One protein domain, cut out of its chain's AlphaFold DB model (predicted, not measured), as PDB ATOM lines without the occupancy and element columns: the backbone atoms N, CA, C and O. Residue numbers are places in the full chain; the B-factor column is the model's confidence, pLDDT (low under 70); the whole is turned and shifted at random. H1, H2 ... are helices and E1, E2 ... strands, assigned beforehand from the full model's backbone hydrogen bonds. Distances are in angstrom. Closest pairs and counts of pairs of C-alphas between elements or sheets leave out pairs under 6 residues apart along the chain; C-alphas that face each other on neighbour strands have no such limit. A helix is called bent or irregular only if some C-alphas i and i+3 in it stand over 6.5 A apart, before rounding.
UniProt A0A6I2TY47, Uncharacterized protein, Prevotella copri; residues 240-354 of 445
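Overview. This is residues 240 to 354 of the 445 residues of an uncharacterized protein of Prevotella copri (UniProt A0A6I2TY47). A compact cluster of helices: H4, H7 and H6 run side by side in a bent layer, with H3 packed next to H6, and H5, with the short H2 packed on it, runs along another side and meets H3. The small strand hairpin E1 and E2 sits at one end of the longest axis, near H4 and H1, while residues 313 to 319 stick out at the other end. The printed part has 115 residues with seven named helices and two named strands, in the order H1 H2 H3 H4 E1 E2 H5 H6 H7, and its class is mostly helix. The sheet, E1 - E2, is antiparallel. The radius of gyration of the C-alphas is 13.6 A, and the C-alphas span 40 by 29 by 25 A.

Along the chain. E1 is residues 288 to 290, beginning at C-alpha 288 (-13.901, -51.421, 19.108), and E2 is residues 293 to 295. H4 is residues 274 to 281, 10.9 A long, and H5 is residues 297 to 307, 15.2 A. H7, the longest helix, is residues 335 to 346, 16.3 A, ending at C-alpha 346 (8.479, -48.847, 15.909). H6 is residues 321 to 331, 15.2 A, and H3 is residues 262 to 269, 10.7 A. H1 is residues 240 to 245, beginning at C-alpha 240 (-16.629, -42.214, 5.634), and H2 is residues 249 to 252.

Arrangement. E1 and E2 form an antiparallel hairpin, with N 293 and O 290 2.8 A apart and N 295 and O 288 2.9 A apart. The closest C-alphas of H4 and E1, those of Asp 276 and Ile 288, are 6.2 A apart. H4 touches H7 the same way at a shallow tilt of 9 degrees, Val 278 and Gly 337 having the closest C-alphas at 4.8 A. H7 and H6 form a helical hairpin at 18 degrees, closest at the C-alphas of Leu 329 and Phe 338, 5.8 A. H3, the hub, only just touches H6, with 3 pairs of C-alphas within 8 A, the closest those of Tyr 266 and Phe 325 at 6.3 A. H3 touches H5 at a steep tilt of 43 degrees, opposite ways, the C-alphas of Lys 262 and Leu 307 being closest at 5.8 A. H2 touches H5, closest at the C-alphas of Phe 251 and Ala 303, 4.8 A. H1 only just touches H3, with 3 such pairs, the closest those of Ile 243 and Ile 268 at 7.1 A. H5 and H7 are apart. Every O i to N i+4 pair is within hydrogen-bond range in H3, H4, H5, H6 and H7; H1 has 1 of 2, and H2 is too short for such a pair.

Size, cuts and confidence. The two C-alphas farthest apart, those of Gly 292 and Ala 314, are 40.3 A apart. The printed part has no cut. The link from H5 to H6, residues 308 to 320, is long, and its residues 313 to 319 stand free. Mean pLDDT of the printed part is 83.8, with residues 283 to 286, 312 to 319 and 349 to 352 under 70.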
ATOM      1  N   LYS A 240     -15.668 -42.908   4.757       89.81
ATOM      2  CA  LYS A 240     -16.629 -42.214   5.634       89.81
ATOM      3  C   LYS A 240     -17.985 -42.909   5.717       89.81
ATOM      4  O   LYS A 240     -18.639 -42.858   6.754       89.81
ATOM      5  N   ILE A 241     -18.433 -43.519   4.622       89.38
ATOM      6  CA  ILE A 241     -19.700 -44.251   4.587       89.38
ATOM      7  C   ILE A 241     -19.516 -45.627   5.230       89.38
ATOM      8  O   ILE A 241     -20.365 -46.013   6.029       89.38
ATOM      9  N   ALA A 242     -18.391 -46.306   4.969       90.19
ATOM     10  CA  ALA A 242     -18.062 -47.601   5.567       90.19
ATOM     11  C   ALA A 242     -18.109 -47.561   7.101       90.19
ATOM     12  O   ALA A 242     -18.808 -48.367   7.713       90.19
ATOM     13  N   ILE A 243     -17.485 -46.548   7.717       89.25
ATOM     14  CA  ILE A 243     -17.538 -46.324   9.174       89.25
ATOM     15  C   ILE A 243     -18.970 -46.182   9.678       89.25
ATOM     16  O   ILE A 243     -19.355 -46.806  10.663       89.25
ATOM     17  N   ARG A 244     -19.783 -45.369   9.000       88.06
ATOM     18  CA  ARG A 244     -21.145 -45.050   9.447       88.06
ATOM     19  C   ARG A 244     -22.091 -46.245   9.411       88.06
ATOM     20  O   ARG A 244     -23.056 -46.260  10.173       88.06
ATOM     21  N   ILE A 245     -21.837 -47.218   8.540       86.50
ATOM     22  CA  ILE A 245     -22.641 -48.445   8.449       86.50
ATOM     23  C   ILE A 245     -22.002 -49.641   9.164       86.50
ATOM     24  O   ILE A 245     -22.682 -50.649   9.367       86.50
ATOM     25  N   GLY A 246     -20.741 -49.515   9.586       85.12
ATOM     26  CA  GLY A 246     -19.963 -50.592  10.190       85.12
ATOM     27  C   GLY A 246     -19.522 -51.651   9.179       85.12
ATOM     28  O   GLY A 246     -19.511 -52.835   9.503       85.12
ATOM     29  N   ASP A 247     -19.217 -51.248   7.942       87.88
ATOM     30  CA  ASP A 247     -18.666 -52.147   6.927       87.88
ATOM     31  C   ASP A 247     -17.148 -52.266   7.097       87.88
ATOM     32  O   ASP A 247     -16.383 -51.412   6.649       87.88
ATOM     33  N   PHE A 248     -16.729 -53.342   7.762       86.81
ATOM     34  CA  PHE A 248     -15.327 -53.641   8.057       86.81
ATOM     35  C   PHE A 248     -14.798 -54.856   7.301       86.81
ATOM     36  O   PHE A 248     -13.816 -55.449   7.727       86.81
ATOM     37  N   ARG A 249     -15.390 -55.220   6.156       85.75
ATOM     38  CA  ARG A 249     -14.951 -56.396   5.374       85.75
ATOM     39  C   ARG A 249     -13.453 -56.381   5.038       85.75
ATOM     40  O   ARG A 249     -12.839 -57.439   4.995       85.75
ATOM     41  N   LEU A 250     -12.858 -55.195   4.861       87.44
ATOM     42  CA  LEU A 250     -11.416 -55.033   4.625       87.44
ATOM     43  C   LEU A 250     -10.528 -55.435   5.819       87.44
ATOM     44  O   LEU A 250      -9.332 -55.643   5.648       87.44
ATOM     45  N   PHE A 251     -11.082 -55.535   7.028       90.81
ATOM     46  CA  PHE A 251     -10.341 -55.945   8.224       90.81
ATOM     47  C   PHE A 251     -10.222 -57.468   8.327       90.81
ATOM     48  O   PHE A 251      -9.361 -57.958   9.047       90.81
ATOM     49  N   ASP A 252     -11.043 -58.209   7.584       88.62
ATOM     50  CA  ASP A 252     -10.981 -59.670   7.491       88.62
ATOM     51  C   ASP A 252     -10.234 -60.141   6.231       88.62
ATOM     52  O   ASP A 252     -10.216 -61.336   5.917       88.62
ATOM     53  N   THR A 253      -9.630 -59.212   5.484       84.25
ATOM     54  CA  THR A 253      -8.908 -59.506   4.247       84.25
ATOM     55  C   THR A 253      -7.661 -60.357   4.522       84.25
ATOM     56  O   THR A 253      -6.817 -59.967   5.334       84.25
ATOM     57  N   PRO A 254      -7.477 -61.485   3.808       85.94
ATOM     58  CA  PRO A 254      -6.265 -62.288   3.901       85.94
ATOM     59  C   PRO A 254      -5.003 -61.471   3.609       85.94
ATOM     60  O   PRO A 254      -4.960 -60.655   2.690       85.94
ATOM     61  N   THR A 255      -3.933 -61.713   4.368       85.12
ATOM     62  CA  THR A 255      -2.663 -60.992   4.191       85.12
ATOM     63  C   THR A 255      -2.083 -61.165   2.782       85.12
ATOM     64  O   THR A 255      -1.429 -60.265   2.278       85.12
ATOM     65  N   ASP A 256      -2.331 -62.275   2.102       84.38
ATOM     66  CA  ASP A 256      -1.835 -62.574   0.755       84.38
ATOM     67  C   ASP A 256      -2.703 -62.020  -0.393       84.38
ATOM     68  O   ASP A 256      -2.357 -62.202  -1.561       84.38
ATOM     69  N   ASP A 257      -3.784 -61.290  -0.098       84.44
ATOM     70  CA  ASP A 257      -4.610 -60.651  -1.124       84.44
ATOM     71  C   ASP A 257      -3.968 -59.351  -1.639       84.44
ATOM     72  O   ASP A 257      -4.114 -58.269  -1.062       84.44
ATOM     73  N   TYR A 258      -3.223 -59.449  -2.740       82.31
ATOM     74  CA  TYR A 258      -2.569 -58.305  -3.391       82.31
ATOM     75  C   TYR A 258      -3.514 -57.443  -4.244       82.31
ATOM     76  O   TYR A 258      -3.065 -56.456  -4.828       82.31
ATOM     77  N   SER A 259      -4.805 -57.788  -4.342       83.44
ATOM     78  CA  SER A 259      -5.788 -56.912  -4.997       83.44
ATOM     79  C   SER A 259      -6.122 -55.684  -4.146       83.44
ATOM     80  O   SER A 259      -6.511 -54.653  -4.695       83.44
ATOM     81  N   ILE A 260      -5.891 -55.784  -2.832       84.69
ATOM     82  CA  ILE A 260      -6.120 -54.731  -1.847       84.69
ATOM     83  C   ILE A 260      -4.782 -54.093  -1.450       84.69
ATOM     84  O   ILE A 260      -3.768 -54.769  -1.234       84.69
ATOM     85  N   LYS A 261      -4.781 -52.764  -1.343       87.19
ATOM     86  CA  LYS A 261      -3.644 -51.933  -0.928       87.19
ATOM     87  C   LYS A 261      -3.769 -51.535   0.537       87.19
ATOM     88  O   LYS A 261      -4.869 -51.304   1.037       87.19
ATOM     89  N   LYS A 262      -2.640 -51.318   1.220       87.69
ATOM     90  CA  LYS A 262      -2.660 -50.817   2.609       87.69
ATOM     91  C   LYS A 262      -3.330 -49.455   2.728       87.69
ATOM     92  O   LYS A 262      -3.963 -49.182   3.746       87.69
ATOM     93  N   THR A 263      -3.241 -48.618   1.690       88.88
ATOM     94  CA  THR A 263      -3.935 -47.323   1.663       88.88
ATOM     95  C   THR A 263      -5.442 -47.455   1.843       88.88
ATOM     96  O   THR A 263      -6.025 -46.592   2.485       88.88
ATOM     97  N   GLU A 264      -6.072 -48.528   1.356       89.06
ATOM     98  CA  GLU A 264      -7.519 -48.734   1.513       89.06
ATOM     99  C   GLU A 264      -7.900 -48.950   2.982       89.06
ATOM    100  O   GLU A 264      -8.873 -48.372   3.466       89.06
ATOM    101  N   LEU A 265      -7.089 -49.707   3.725       91.88
ATOM    102  CA  LEU A 265      -7.292 -49.915   5.158       91.88
ATOM    103  C   LEU A 265      -6.983 -48.639   5.961       91.88
ATOM    104  O   LEU A 265      -7.746 -48.265   6.852       91.88
ATOM    105  N   TYR A 266      -5.910 -47.921   5.615       93.88
ATOM    106  CA  TYR A 266      -5.580 -46.633   6.237       93.88
ATOM    107  C   TYR A 266      -6.642 -45.558   6.005       93.88
ATOM    108  O   TYR A 266      -6.927 -44.771   6.910       93.88
ATOM    109  N   ASP A 267      -7.248 -45.527   4.821       92.75
ATOM    110  CA  ASP A 267      -8.322 -44.595   4.496       92.75
ATOM    111  C   ASP A 267      -9.592 -44.870   5.313       92.75
ATOM    112  O   ASP A 267     -10.343 -43.938   5.596       92.75
ATOM    113  N   ILE A 268      -9.815 -46.108   5.765       93.50
ATOM    114  CA  ILE A 268     -10.862 -46.413   6.750       93.50
ATOM    115  C   ILE A 268     -10.435 -45.980   8.156       93.50
ATOM    116  O   ILE A 268     -11.174 -45.255   8.824       93.50
ATOM    117  N   LEU A 269      -9.236 -46.368   8.600       94.44
ATOM    118  CA  LEU A 269      -8.739 -46.052   9.945       94.44
ATOM    119  C   LEU A 269      -8.691 -44.542  10.219       94.44
ATOM    120  O   LEU A 269      -8.969 -44.103  11.332       94.44
ATOM    121  N   ILE A 270      -8.396 -43.711   9.214       95.12
ATOM    122  CA  ILE A 270      -8.337 -42.254   9.401       95.12
ATOM    123  C   ILE A 270      -9.711 -41.624   9.686       95.12
ATOM    124  O   ILE A 270      -9.789 -40.478  10.151       95.12
ATOM    125  N   GLU A 271     -10.803 -42.339   9.411       94.31
ATOM    126  CA  GLU A 271     -12.177 -41.914   9.693       94.31
ATOM    127  C   GLU A 271     -12.689 -42.379  11.070       94.31
ATOM    128  O   GLU A 271     -13.729 -41.895  11.507       94.31
ATOM    129  N   PHE A 272     -11.953 -43.232  11.796       92.69
ATOM    130  CA  PHE A 272     -12.292 -43.639  13.172       92.69
ATOM    131  C   PHE A 272     -12.237 -42.450  14.142       92.69
ATOM    132  O   PHE A 272     -11.483 -41.498  13.919       92.69
ATOM    133  N   GLU A 273     -12.968 -42.499  15.259       90.69
ATOM    134  CA  GLU A 273     -12.711 -41.558  16.355       90.69
ATOM    135  C   GLU A 273     -11.310 -41.795  16.934       90.69
ATOM    136  O   GLU A 273     -10.776 -42.902  16.879       90.69
ATOM    137  N   GLU A 274     -10.685 -40.760  17.498       92.50
ATOM    138  CA  GLU A 274      -9.307 -40.869  17.995       92.50
ATOM    139  C   GLU A 274      -9.150 -41.970  19.053       92.50
ATOM    140  O   GLU A 274      -8.177 -42.721  19.008       92.50
ATOM    141  N   LYS A 275     -10.143 -42.139  19.935       89.62
ATOM    142  CA  LYS A 275     -10.168 -43.223  20.929       89.62
ATOM    143  C   LYS A 275     -10.119 -44.612  20.279       89.62
ATOM    144  O   LYS A 275      -9.426 -45.488  20.779       89.62
ATOM    145  N   ASP A 276     -10.801 -44.793  19.147       90.50
ATOM    146  CA  ASP A 276     -10.878 -46.074  18.446       90.50
ATOM    147  C   ASP A 276      -9.580 -46.340  17.672       90.50
ATOM    148  O   ASP A 276      -9.149 -47.483  17.579       90.50
ATOM    149  N   ILE A 277      -8.916 -45.292  17.165       93.38
ATOM    150  CA  ILE A 277      -7.568 -45.392  16.578       93.38
ATOM    151  C   ILE A 277      -6.557 -45.833  17.640       93.38
ATOM    152  O   ILE A 277      -5.767 -46.746  17.399       93.38
ATOM    153  N   VAL A 278      -6.595 -45.206  18.820       91.69
ATOM    154  CA  VAL A 278      -5.757 -45.586  19.966       91.69
ATOM    155  C   VAL A 278      -6.015 -47.048  20.328       91.69
ATOM    156  O   VAL A 278      -5.078 -47.841  20.338       91.69
ATOM    157  N   SER A 279      -7.279 -47.436  20.527       89.25
ATOM    158  CA  SER A 279      -7.658 -48.826  20.806       89.25
ATOM    159  C   SER A 279      -7.241 -49.797  19.705       89.25
ATOM    160  O   SER A 279      -6.869 -50.924  20.015       89.25
ATOM    161  N   PHE A 280      -7.272 -49.383  18.436       91.88
ATOM    162  CA  PHE A 280      -6.836 -50.223  17.329       91.88
ATOM    163  C   PHE A 280      -5.349 -50.528  17.438       91.88
ATOM    164  O   PHE A 280      -4.978 -51.692  17.365       91.88
ATOM    165  N   PHE A 281      -4.485 -49.529  17.636       90.75
ATOM    166  CA  PHE A 281      -3.032 -49.745  17.650       90.75
ATOM    167  C   PHE A 281      -2.488 -50.250  18.988       90.75
ATOM    168  O   PHE A 281      -1.507 -50.998  19.009       90.75
ATOM    169  N   GLU A 282      -3.133 -49.913  20.099       86.19
ATOM    170  CA  GLU A 282      -2.780 -50.464  21.399       86.19
ATOM    171  C   GLU A 282      -3.231 -51.928  21.521       86.19
ATOM    172  O   GLU A 282      -4.280 -52.336  21.034       86.19
ATOM    173  N   ASN A 283      -2.440 -52.760  22.201       63.88
ATOM    174  CA  ASN A 283      -2.811 -54.151  22.488       63.88
ATOM    175  C   ASN A 283      -3.738 -54.226  23.716       63.88
ATOM    176  O   ASN A 283      -3.437 -54.942  24.669       63.88
ATOM    177  N   ARG A 284      -4.826 -53.445  23.739       63.34
ATOM    178  CA  ARG A 284      -5.835 -53.522  24.808       63.34
ATOM    179  C   ARG A 284      -6.932 -54.512  24.419       63.34
ATOM    180  O   ARG A 284      -7.277 -54.639  23.253       63.34
ATOM    181  N   GLU A 285      -7.510 -55.189  25.409       56.62
ATOM    182  CA  GLU A 285      -8.622 -56.140  25.221       56.62
ATOM    183  C   GLU A 285      -9.972 -55.458  24.937       56.62
ATOM    184  O   GLU A 285     -11.011 -56.114  24.890       56.62
ATOM    185  N   THR A 286      -9.989 -54.134  24.772       62.66
ATOM    186  CA  THR A 286     -11.223 -53.375  24.590       62.66
ATOM    187  C   THR A 286     -11.762 -53.579  23.170       62.66
ATOM    188  O   THR A 286     -11.071 -53.224  22.213       62.66
ATOM    189  N   PRO A 287     -12.982 -54.120  22.999       70.75
ATOM    190  CA  PRO A 287     -13.589 -54.232  21.682       70.75
ATOM    191  C   PRO A 287     -13.865 -52.840  21.110       70.75
ATOM    192  O   PRO A 287     -14.377 -51.962  21.806       70.75
ATOM    193  N   ILE A 288     -13.562 -52.651  19.826       83.00
ATOM    194  CA  ILE A 288     -13.901 -51.421  19.108       83.00
ATOM    195  C   ILE A 288     -15.337 -51.563  18.608       83.00
ATOM    196  O   ILE A 288     -15.651 -52.497  17.869       83.00
ATOM    197  N   ILE A 289     -16.223 -50.656  19.030       83.19
ATOM    198  CA  ILE A 289     -17.642 -50.686  18.663       83.19
ATOM    199  C   ILE A 289     -17.972 -49.452  17.832       83.19
ATOM    200  O   ILE A 289     -18.097 -48.351  18.361       83.19
ATOM    201  N   ILE A 290     -18.178 -49.650  16.532       79.56
ATOM    202  CA  ILE A 290     -18.482 -48.575  15.583       79.56
ATOM    203  C   ILE A 290     -19.794 -48.904  14.874       79.56
ATOM    204  O   ILE A 290     -20.000 -50.022  14.408       79.56
ATOM    205  N   ALA A 291     -20.720 -47.941  14.821       77.81
ATOM    206  CA  ALA A 291     -22.050 -48.109  14.212       77.81
ATOM    207  C   ALA A 291     -22.837 -49.347  14.720       77.81
ATOM    208  O   ALA A 291     -23.636 -49.966  13.998       77.81
ATOM    209  N   GLY A 292     -22.608 -49.725  15.985       70.88
ATOM    210  CA  GLY A 292     -23.191 -50.916  16.609       70.88
ATOM    211  C   GLY A 292     -22.668 -52.236  16.034       70.88
ATOM    212  O   GLY A 292     -23.354 -53.251  16.132       70.88
ATOM    213  N   GLN A 293     -21.515 -52.228  15.368       78.31
ATOM    214  CA  GLN A 293     -20.756 -53.417  14.988       78.31
ATOM    215  C   GLN A 293     -19.539 -53.534  15.893       78.31
ATOM    216  O   GLN A 293     -18.868 -52.540  16.168       78.31
ATOM    217  N   VAL A 294     -19.289 -54.749  16.370       84.06
ATOM    218  CA  VAL A 294     -18.106 -55.070  17.161       84.06
ATOM    219  C   VAL A 294     -17.022 -55.496  16.186       84.06
ATOM    220  O   VAL A 294     -17.185 -56.492  15.486       84.06
ATOM    221  N   LEU A 295     -15.932 -54.740  16.130       84.88
ATOM    222  CA  LEU A 295     -14.736 -55.166  15.427       84.88
ATOM    223  C   LEU A 295     -13.968 -56.112  16.352       84.88
ATOM    224  O   LEU A 295     -13.388 -55.697  17.359       84.88
ATOM    225  N   GLU A 296     -14.034 -57.401  16.041       83.69
ATOM    226  CA  GLU A 296     -13.430 -58.442  16.862       83.69
ATOM    227  C   GLU A 296     -11.901 -58.371  16.833       83.69
ATOM    228  O   GLU A 296     -11.279 -57.935  15.860       83.69
ATOM    229  N   ARG A 297     -11.274 -58.894  17.892       83.69
ATOM    230  CA  ARG A 297      -9.812 -58.977  17.998       83.69
ATOM    231  C   ARG A 297      -9.180 -59.675  16.794       83.69
ATOM    232  O   ARG A 297      -8.156 -59.220  16.302       83.69
ATOM    233  N   LYS A 298      -9.810 -60.740  16.291       87.00
ATOM    234  CA  LYS A 298      -9.324 -61.479  15.120       87.00
ATOM    235  C   LYS A 298      -9.230 -60.585  13.878       87.00
ATOM    236  O   LYS A 298      -8.220 -60.642  13.185       87.00
ATOM    237  N   SER A 299     -10.238 -59.752  13.626       88.62
ATOM    238  CA  SER A 299     -10.258 -58.803  12.506       88.62
ATOM    239  C   SER A 299      -9.215 -57.698  12.695       88.62
ATOM    240  O   SER A 299      -8.506 -57.337  11.763       88.62
ATOM    241  N   ILE A 300      -9.040 -57.197  13.924       89.75
ATOM    242  CA  ILE A 300      -7.984 -56.218  14.240       89.75
ATOM    243  C   ILE A 300      -6.593 -56.811  13.986       89.75
ATOM    244  O   ILE A 300      -5.757 -56.177  13.344       89.75
ATOM    245  N   ASP A 301      -6.341 -58.027  14.466       88.38
ATOM    246  CA  ASP A 301      -5.058 -58.711  14.303       88.38
ATOM    247  C   ASP A 301      -4.788 -59.043  12.826       88.38
ATOM    248  O   ASP A 301      -3.658 -58.894  12.350       88.38
ATOM    249  N   CYS A 302      -5.828 -59.419  12.075       89.94
ATOM    250  CA  CYS A 302      -5.757 -59.630  10.631       89.94
ATOM    251  C   CYS A 302      -5.377 -58.333   9.896       89.94
ATOM    252  O   CYS A 302      -4.377 -58.308   9.174       89.94
ATOM    253  N   ALA A 303      -6.073 -57.230  10.181       91.44
ATOM    254  CA  ALA A 303      -5.781 -55.905   9.646       91.44
ATOM    255  C   ALA A 303      -4.354 -55.429   9.988       91.44
ATOM    256  O   ALA A 303      -3.619 -54.980   9.110       91.44
ATOM    257  N   LYS A 304      -3.903 -55.577  11.240       90.19
ATOM    258  CA  LYS A 304      -2.523 -55.246  11.652       90.19
ATOM    259  C   LYS A 304      -1.484 -56.068  10.895       90.19
ATOM    260  O   LYS A 304      -0.479 -55.525  10.440       90.19
ATOM    261  N   THR A 305      -1.726 -57.368  10.748       88.69
ATOM    262  CA  THR A 305      -0.832 -58.272  10.011       88.69
ATOM    263  C   THR A 305      -0.762 -57.878   8.537       88.69
ATOM    264  O   THR A 305       0.330 -57.799   7.975       88.69
ATOM    265  N   PHE A 306      -1.906 -57.535   7.938       89.69
ATOM    266  CA  PHE A 306      -1.992 -56.995   6.584       89.69
ATOM    267  C   PHE A 306      -1.178 -55.701   6.425       89.69
ATOM    268  O   PHE A 306      -0.364 -55.587   5.508       89.69
ATOM    269  N   LEU A 307      -1.294 -54.749   7.359       89.25
ATOM    270  CA  LEU A 307      -0.510 -53.506   7.334       89.25
ATOM    271  C   LEU A 307       1.008 -53.747   7.440       89.25
ATOM    272  O   LEU A 307       1.796 -52.976   6.890       89.25
ATOM    273  N   CYS A 308       1.430 -54.833   8.087       85.81
ATOM    274  CA  CYS A 308       2.834 -55.241   8.202       85.81
ATOM    275  C   CYS A 308       3.362 -56.032   6.992       85.81
ATOM    276  O   CYS A 308       4.551 -56.361   6.953       85.81
ATOM    277  N   ARG A 309       2.517 -56.350   6.002       85.12
ATOM    278  CA  ARG A 309       2.905 -57.125   4.815       85.12
ATOM    279  C   ARG A 309       4.055 -56.470   4.054       85.12
ATOM    280  O   ARG A 309       4.058 -55.259   3.837       85.12
ATOM    281  N   LYS A 310       5.016 -57.272   3.589       78.50
ATOM    282  CA  LYS A 310       6.018 -56.817   2.616       78.50
ATOM    283  C   LYS A 310       5.429 -56.880   1.218       78.50
ATOM    284  O   LYS A 310       4.963 -57.930   0.791       78.50
ATOM    285  N   GLU A 311       5.484 -55.767   0.515       72.25
ATOM    286  CA  GLU A 311       4.980 -55.681  -0.845       72.25
ATOM    287  C   GLU A 311       6.050 -56.141  -1.857       72.25
ATOM    288  O   GLU A 311       7.247 -55.918  -1.634       72.25
ATOM    289  N   PRO A 312       5.666 -56.801  -2.965       67.12
ATOM    290  CA  PRO A 312       6.605 -57.249  -3.986       67.12
ATOM    291  C   PRO A 312       7.336 -56.070  -4.643       67.12
ATOM    292  O   PRO A 312       6.712 -55.102  -5.074       67.12
ATOM    293  N   PHE A 313       8.654 -56.201  -4.831       55.03
ATOM    294  CA  PHE A 313       9.525 -55.188  -5.459       55.03
ATOM    295  C   PHE A 313       9.065 -54.713  -6.855       55.03
ATOM    296  O   PHE A 313       9.476 -53.648  -7.306       55.03
ATOM    297  N   ALA A 314       8.228 -55.490  -7.552       52.41
ATOM    298  CA  ALA A 314       7.711 -55.161  -8.880       52.41
ATOM    299  C   ALA A 314       6.627 -54.059  -8.874       52.41
ATOM    300  O   ALA A 314       6.327 -53.500  -9.928       52.41
ATOM    301  N   ILE A 315       6.059 -53.710  -7.714       51.09
ATOM    302  CA  ILE A 315       4.980 -52.715  -7.580       51.09
ATOM    303  C   ILE A 315       5.569 -51.307  -7.349       51.09
ATOM    304  O   ILE A 315       5.212 -50.615  -6.406       51.09
ATOM    305  N   GLY A 316       6.490 -50.866  -8.215       44.72
ATOM    306  CA  GLY A 316       7.023 -49.492  -8.237       44.72
ATOM    307  C   GLY A 316       7.675 -48.988  -6.932       44.72
ATOM    308  O   GLY A 316       7.831 -49.710  -5.952       44.72
ATOM    309  N   LYS A 317       8.087 -47.709  -6.912       49.59
ATOM    310  CA  LYS A 317       8.447 -47.014  -5.662       49.59
ATOM    311  C   LYS A 317       7.172 -46.871  -4.834       49.59
ATOM    312  O   LYS A 317       6.439 -45.902  -5.013       49.59
ATOM    313  N   GLN A 318       6.891 -47.828  -3.961       55.00
ATOM    314  CA  GLN A 318       5.869 -47.617  -2.953       55.00
ATOM    315  C   GLN A 318       6.349 -46.504  -2.030       55.00
ATOM    316  O   GLN A 318       7.388 -46.605  -1.377       55.00
ATOM    317  N   GLU A 319       5.615 -45.398  -2.036       58.41
ATOM    318  CA  GLU A 319       5.735 -44.399  -0.989       58.41
ATOM    319  C   GLU A 319       5.513 -45.095   0.355       58.41
ATOM    320  O   GLU A 319       4.729 -46.038   0.445       58.41
ATOM    321  N   ASN A 320       6.206 -44.654   1.401       78.44
ATOM    322  CA  ASN A 320       6.047 -45.251   2.720       78.44
ATOM    323  C   ASN A 320       4.614 -44.977   3.228       78.44
ATOM    324  O   ASN A 320       4.328 -43.911   3.767       78.44
ATOM    325  N   GLU A 321       3.689 -45.913   3.005       85.88
ATOM    326  CA  GLU A 321       2.258 -45.758   3.306       85.88
ATOM    327  C   GLU A 321       2.021 -45.492   4.799       85.88
ATOM    328  O   GLU A 321       1.125 -44.725   5.153       85.88
ATOM    329  N   HIS A 322       2.879 -46.040   5.671       88.75
ATOM    330  CA  HIS A 322       2.877 -45.728   7.101       88.75
ATOM    331  C   HIS A 322       3.131 -44.235   7.345       88.75
ATOM    332  O   HIS A 322       2.444 -43.617   8.153       88.75
ATOM    333  N   PHE A 323       4.080 -43.637   6.619       87.50
ATOM    334  CA  PHE A 323       4.394 -42.214   6.737       87.50
ATOM    335  C   PHE A 323       3.230 -41.339   6.267       87.50
ATOM    336  O   PHE A 323       2.851 -40.389   6.944       87.50
ATOM    337  N   LYS A 324       2.584 -41.714   5.159       90.12
ATOM    338  CA  LYS A 324       1.390 -41.008   4.674       90.12
ATOM    339  C   LYS A 324       0.231 -41.063   5.662       90.12
ATOM    340  O   LYS A 324      -0.476 -40.075   5.843       90.12
ATOM    341  N   PHE A 325       0.007 -42.215   6.288       93.44
ATOM    342  CA  PHE A 325      -1.030 -42.342   7.306       93.44
ATOM    343  C   PHE A 325      -0.707 -41.513   8.555       93.44
ATOM    344  O   PHE A 325      -1.580 -40.819   9.073       93.44
ATOM    345  N   MET A 326       0.556 -41.515   8.982       93.06
ATOM    346  CA  MET A 326       1.051 -40.663  10.061       93.06
ATOM    347  C   MET A 326       0.811 -39.170   9.767       93.06
ATOM    348  O   MET A 326       0.260 -38.472  10.616       93.06
ATOM    349  N   GLU A 327       1.153 -38.682   8.568       92.94
ATOM    350  CA  GLU A 327       0.873 -37.296   8.158       92.94
ATOM    351  C   GLU A 327      -0.625 -36.968   8.245       92.94
ATOM    352  O   GLU A 327      -1.000 -35.947   8.818       92.94
ATOM    353  N   LYS A 328      -1.495 -37.867   7.758       95.19
ATOM    354  CA  LYS A 328      -2.953 -37.687   7.837       95.19
ATOM    355  C   LYS A 328      -3.461 -37.585   9.283       95.19
ATOM    356  O   LYS A 328      -4.417 -36.852   9.540       95.19
ATOM    357  N   LEU A 329      -2.866 -38.317  10.231       96.31
ATOM    358  CA  LEU A 329      -3.232 -38.220  11.652       96.31
ATOM    359  C   LEU A 329      -2.898 -36.835  12.217       96.31
ATOM    360  O   LEU A 329      -3.729 -36.251  12.914       96.31
ATOM    361  N   LEU A 330      -1.723 -36.296  11.877       94.81
ATOM    362  CA  LEU A 330      -1.301 -34.954  12.285       94.81
ATOM    363  C   LEU A 330      -2.177 -33.869  11.652       94.81
ATOM    364  O   LEU A 330      -2.642 -32.977  12.359       94.81
ATOM    365  N   GLU A 331      -2.477 -33.994  10.359       95.06
ATOM    366  CA  GLU A 331      -3.385 -33.102   9.632       95.06
ATOM    367  C   GLU A 331      -4.776 -33.048  10.284       95.06
ATOM    368  O   GLU A 331      -5.336 -31.972  10.497       95.06
ATOM    369  N   LYS A 332      -5.323 -34.208  10.681       94.50
ATOM    370  CA  LYS A 332      -6.603 -34.300  11.405       94.50
ATOM    371  C   LYS A 332      -6.499 -33.988  12.905       94.50
ATOM    372  O   LYS A 332      -7.506 -34.111  13.602       94.50
ATOM    373  N   LYS A 333      -5.322 -33.593  13.407       94.25
ATOM    374  CA  LYS A 333      -5.041 -33.296  14.825       94.25
ATOM    375  C   LYS A 333      -5.351 -34.456  15.788       94.25
ATOM    376  O   LYS A 333      -5.751 -34.226  16.924       94.25
ATOM    377  N   LYS A 334      -5.167 -35.702  15.338       94.94
ATOM    378  CA  LYS A 334      -5.362 -36.929  16.134       94.94
ATOM    379  C   LYS A 334      -4.042 -37.380  16.771       94.94
ATOM    380  O   LYS A 334      -3.450 -38.377  16.355       94.94
ATOM    381  N   TYR A 335      -3.542 -36.599  17.726       94.75
ATOM    382  CA  TYR A 335      -2.205 -36.758  18.310       94.75
ATOM    383  C   TYR A 335      -2.030 -38.023  19.163       94.75
ATOM    384  O   TYR A 335      -0.972 -38.647  19.108       94.75
ATOM    385  N   LEU A 336      -3.050 -38.449  19.911       92.88
ATOM    386  CA  LEU A 336      -2.990 -39.701  20.677       92.88
ATOM    387  C   LEU A 336      -2.973 -40.901  19.731       92.88
ATOM    388  O   LEU A 336      -2.172 -41.817  19.900       92.88
ATOM    389  N   GLY A 337      -3.811 -40.857  18.691       94.19
ATOM    390  CA  GLY A 337      -3.808 -41.868  17.637       94.19
ATOM    391  C   GLY A 337      -2.461 -41.943  16.912       94.19
ATOM    392  O   GLY A 337      -1.979 -43.040  16.631       94.19
ATOM    393  N   PHE A 338      -1.829 -40.790  16.661       95.12
ATOM    394  CA  PHE A 338      -0.468 -40.702  16.126       95.12
ATOM    395  C   PHE A 338       0.554 -41.405  17.029       95.12
ATOM    396  O   PHE A 338       1.305 -42.240  16.530       95.12
ATOM    397  N   GLU A 339       0.568 -41.133  18.336       92.38
ATOM    398  CA  GLU A 339       1.533 -41.759  19.252       92.38
ATOM    399  C   GLU A 339       1.335 -43.276  19.340       92.38
ATOM    400  O   GLU A 339       2.299 -44.036  19.218       92.38
ATOM    401  N   SER A 340       0.089 -43.746  19.473       92.38
ATOM    402  CA  SER A 340      -0.206 -45.185  19.488       92.38
ATOM    403  C   SER A 340       0.228 -45.868  18.189       92.38
ATOM    404  O   SER A 340       0.825 -46.946  18.230       92.38
ATOM    405  N   PHE A 341      -0.020 -45.234  17.038       93.50
ATOM    406  CA  PHE A 341       0.427 -45.734  15.740       93.50
ATOM    407  C   PHE A 341       1.954 -45.770  15.630       93.50
ATOM    408  O   PHE A 341       2.510 -46.792  15.230       93.50
ATOM    409  N   ARG A 342       2.642 -44.693  16.025       90.94
ATOM    410  CA  ARG A 342       4.107 -44.594  16.020       90.94
ATOM    411  C   ARG A 342       4.738 -45.710  16.847       90.94
ATOM    412  O   ARG A 342       5.574 -46.446  16.331       90.94
ATOM    413  N   ILE A 343       4.281 -45.886  18.089       89.75
ATOM    414  CA  ILE A 343       4.754 -46.945  18.991       89.75
ATOM    415  C   ILE A 343       4.517 -48.330  18.376       89.75
ATOM    416  O   ILE A 343       5.371 -49.210  18.483       89.75
ATOM    417  N   TRP A 344       3.364 -48.546  17.740       90.12
ATOM    418  CA  TRP A 344       3.063 -49.811  17.075       90.12
ATOM    419  C   TRP A 344       4.002 -50.082  15.888       90.12
ATOM    420  O   TRP A 344       4.535 -51.188  15.790       90.12
ATOM    421  N   VAL A 345       4.263 -49.083  15.034       88.31
ATOM    422  CA  VAL A 345       5.199 -49.205  13.901       88.31
ATOM    423  C   VAL A 345       6.623 -49.470  14.386       88.31
ATOM    424  O   VAL A 345       7.259 -50.392  13.891       88.31
ATOM    425  N   GLU A 346       7.110 -48.723  15.380       82.81
ATOM    426  CA  GLU A 346       8.479 -48.847  15.909       82.81
ATOM    427  C   GLU A 346       8.757 -50.205  16.572       82.81
ATOM    428  O   GLU A 346       9.906 -50.637  16.655       82.81
ATOM    429  N   ARG A 347       7.713 -50.916  17.018       82.88
ATOM    430  CA  ARG A 347       7.835 -52.297  17.515       82.88
ATOM    431  C   ARG A 347       8.054 -53.318  16.401       82.88
ATOM    432  O   ARG A 347       8.432 -54.452  16.694       82.88
ATOM    433  N   ASN A 348       7.812 -52.956  15.142       72.50
ATOM    434  CA  ASN A 348       8.067 -53.821  14.004       72.50
ATOM    435  C   ASN A 348       9.502 -53.586  13.487       72.50
ATOM    436  O   ASN A 348       9.799 -52.510  12.973       72.50
ATOM    437  N   PRO A 349      10.402 -54.587  13.553       61.03
ATOM    438  CA  PRO A 349      11.822 -54.414  13.227       61.03
ATOM    439  C   PRO A 349      12.096 -54.052  11.758       61.03
ATOM    440  O   PRO A 349      13.229 -53.737  11.401       61.03
ATOM    441  N   LEU A 350      11.085 -54.126  10.890       58.22
ATOM    442  CA  LEU A 350      11.201 -53.861   9.457       58.22
ATOM    443  C   LEU A 350      10.748 -52.449   9.063       58.22
ATOM    444  O   LEU A 350      10.892 -52.077   7.899       58.22
ATOM    445  N   THR A 351      10.198 -51.678  10.001       65.31
ATOM    446  CA  THR A 351       9.639 -50.349   9.747       65.31
ATOM    447  C   THR A 351       9.930 -49.424  10.918       65.31
ATOM    448  O   THR A 351       9.502 -49.681  12.034       65.31
ATOM    449  N   SER A 352      10.610 -48.310  10.667       69.00
ATOM    450  CA  SER A 352      10.787 -47.251  11.657       69.00
ATOM    451  C   SER A 352      10.526 -45.890  11.030       69.00
ATOM    452  O   SER A 352      10.765 -45.668   9.837       69.00
ATOM    453  N   PHE A 353      10.013 -44.969  11.839       77.75
ATOM    454  CA  PHE A 353       9.965 -43.567  11.467       77.75
ATOM    455  C   PHE A 353      11.275 -42.912  11.873       77.75
ATOM    456  O   PHE A 353      11.673 -42.957  13.035       77.75
ATOM    457  N   LEU A 354      11.958 -42.299  10.909       81.12
ATOM    458  CA  LEU A 354      13.100 -41.456  11.229       81.12
ATOM    459  C   LEU A 354      12.592 -40.199  11.958       81.12
ATOM    460  O   LEU A 354      11.633 -39.591  11.475       81.12
TER     461      LEU A 354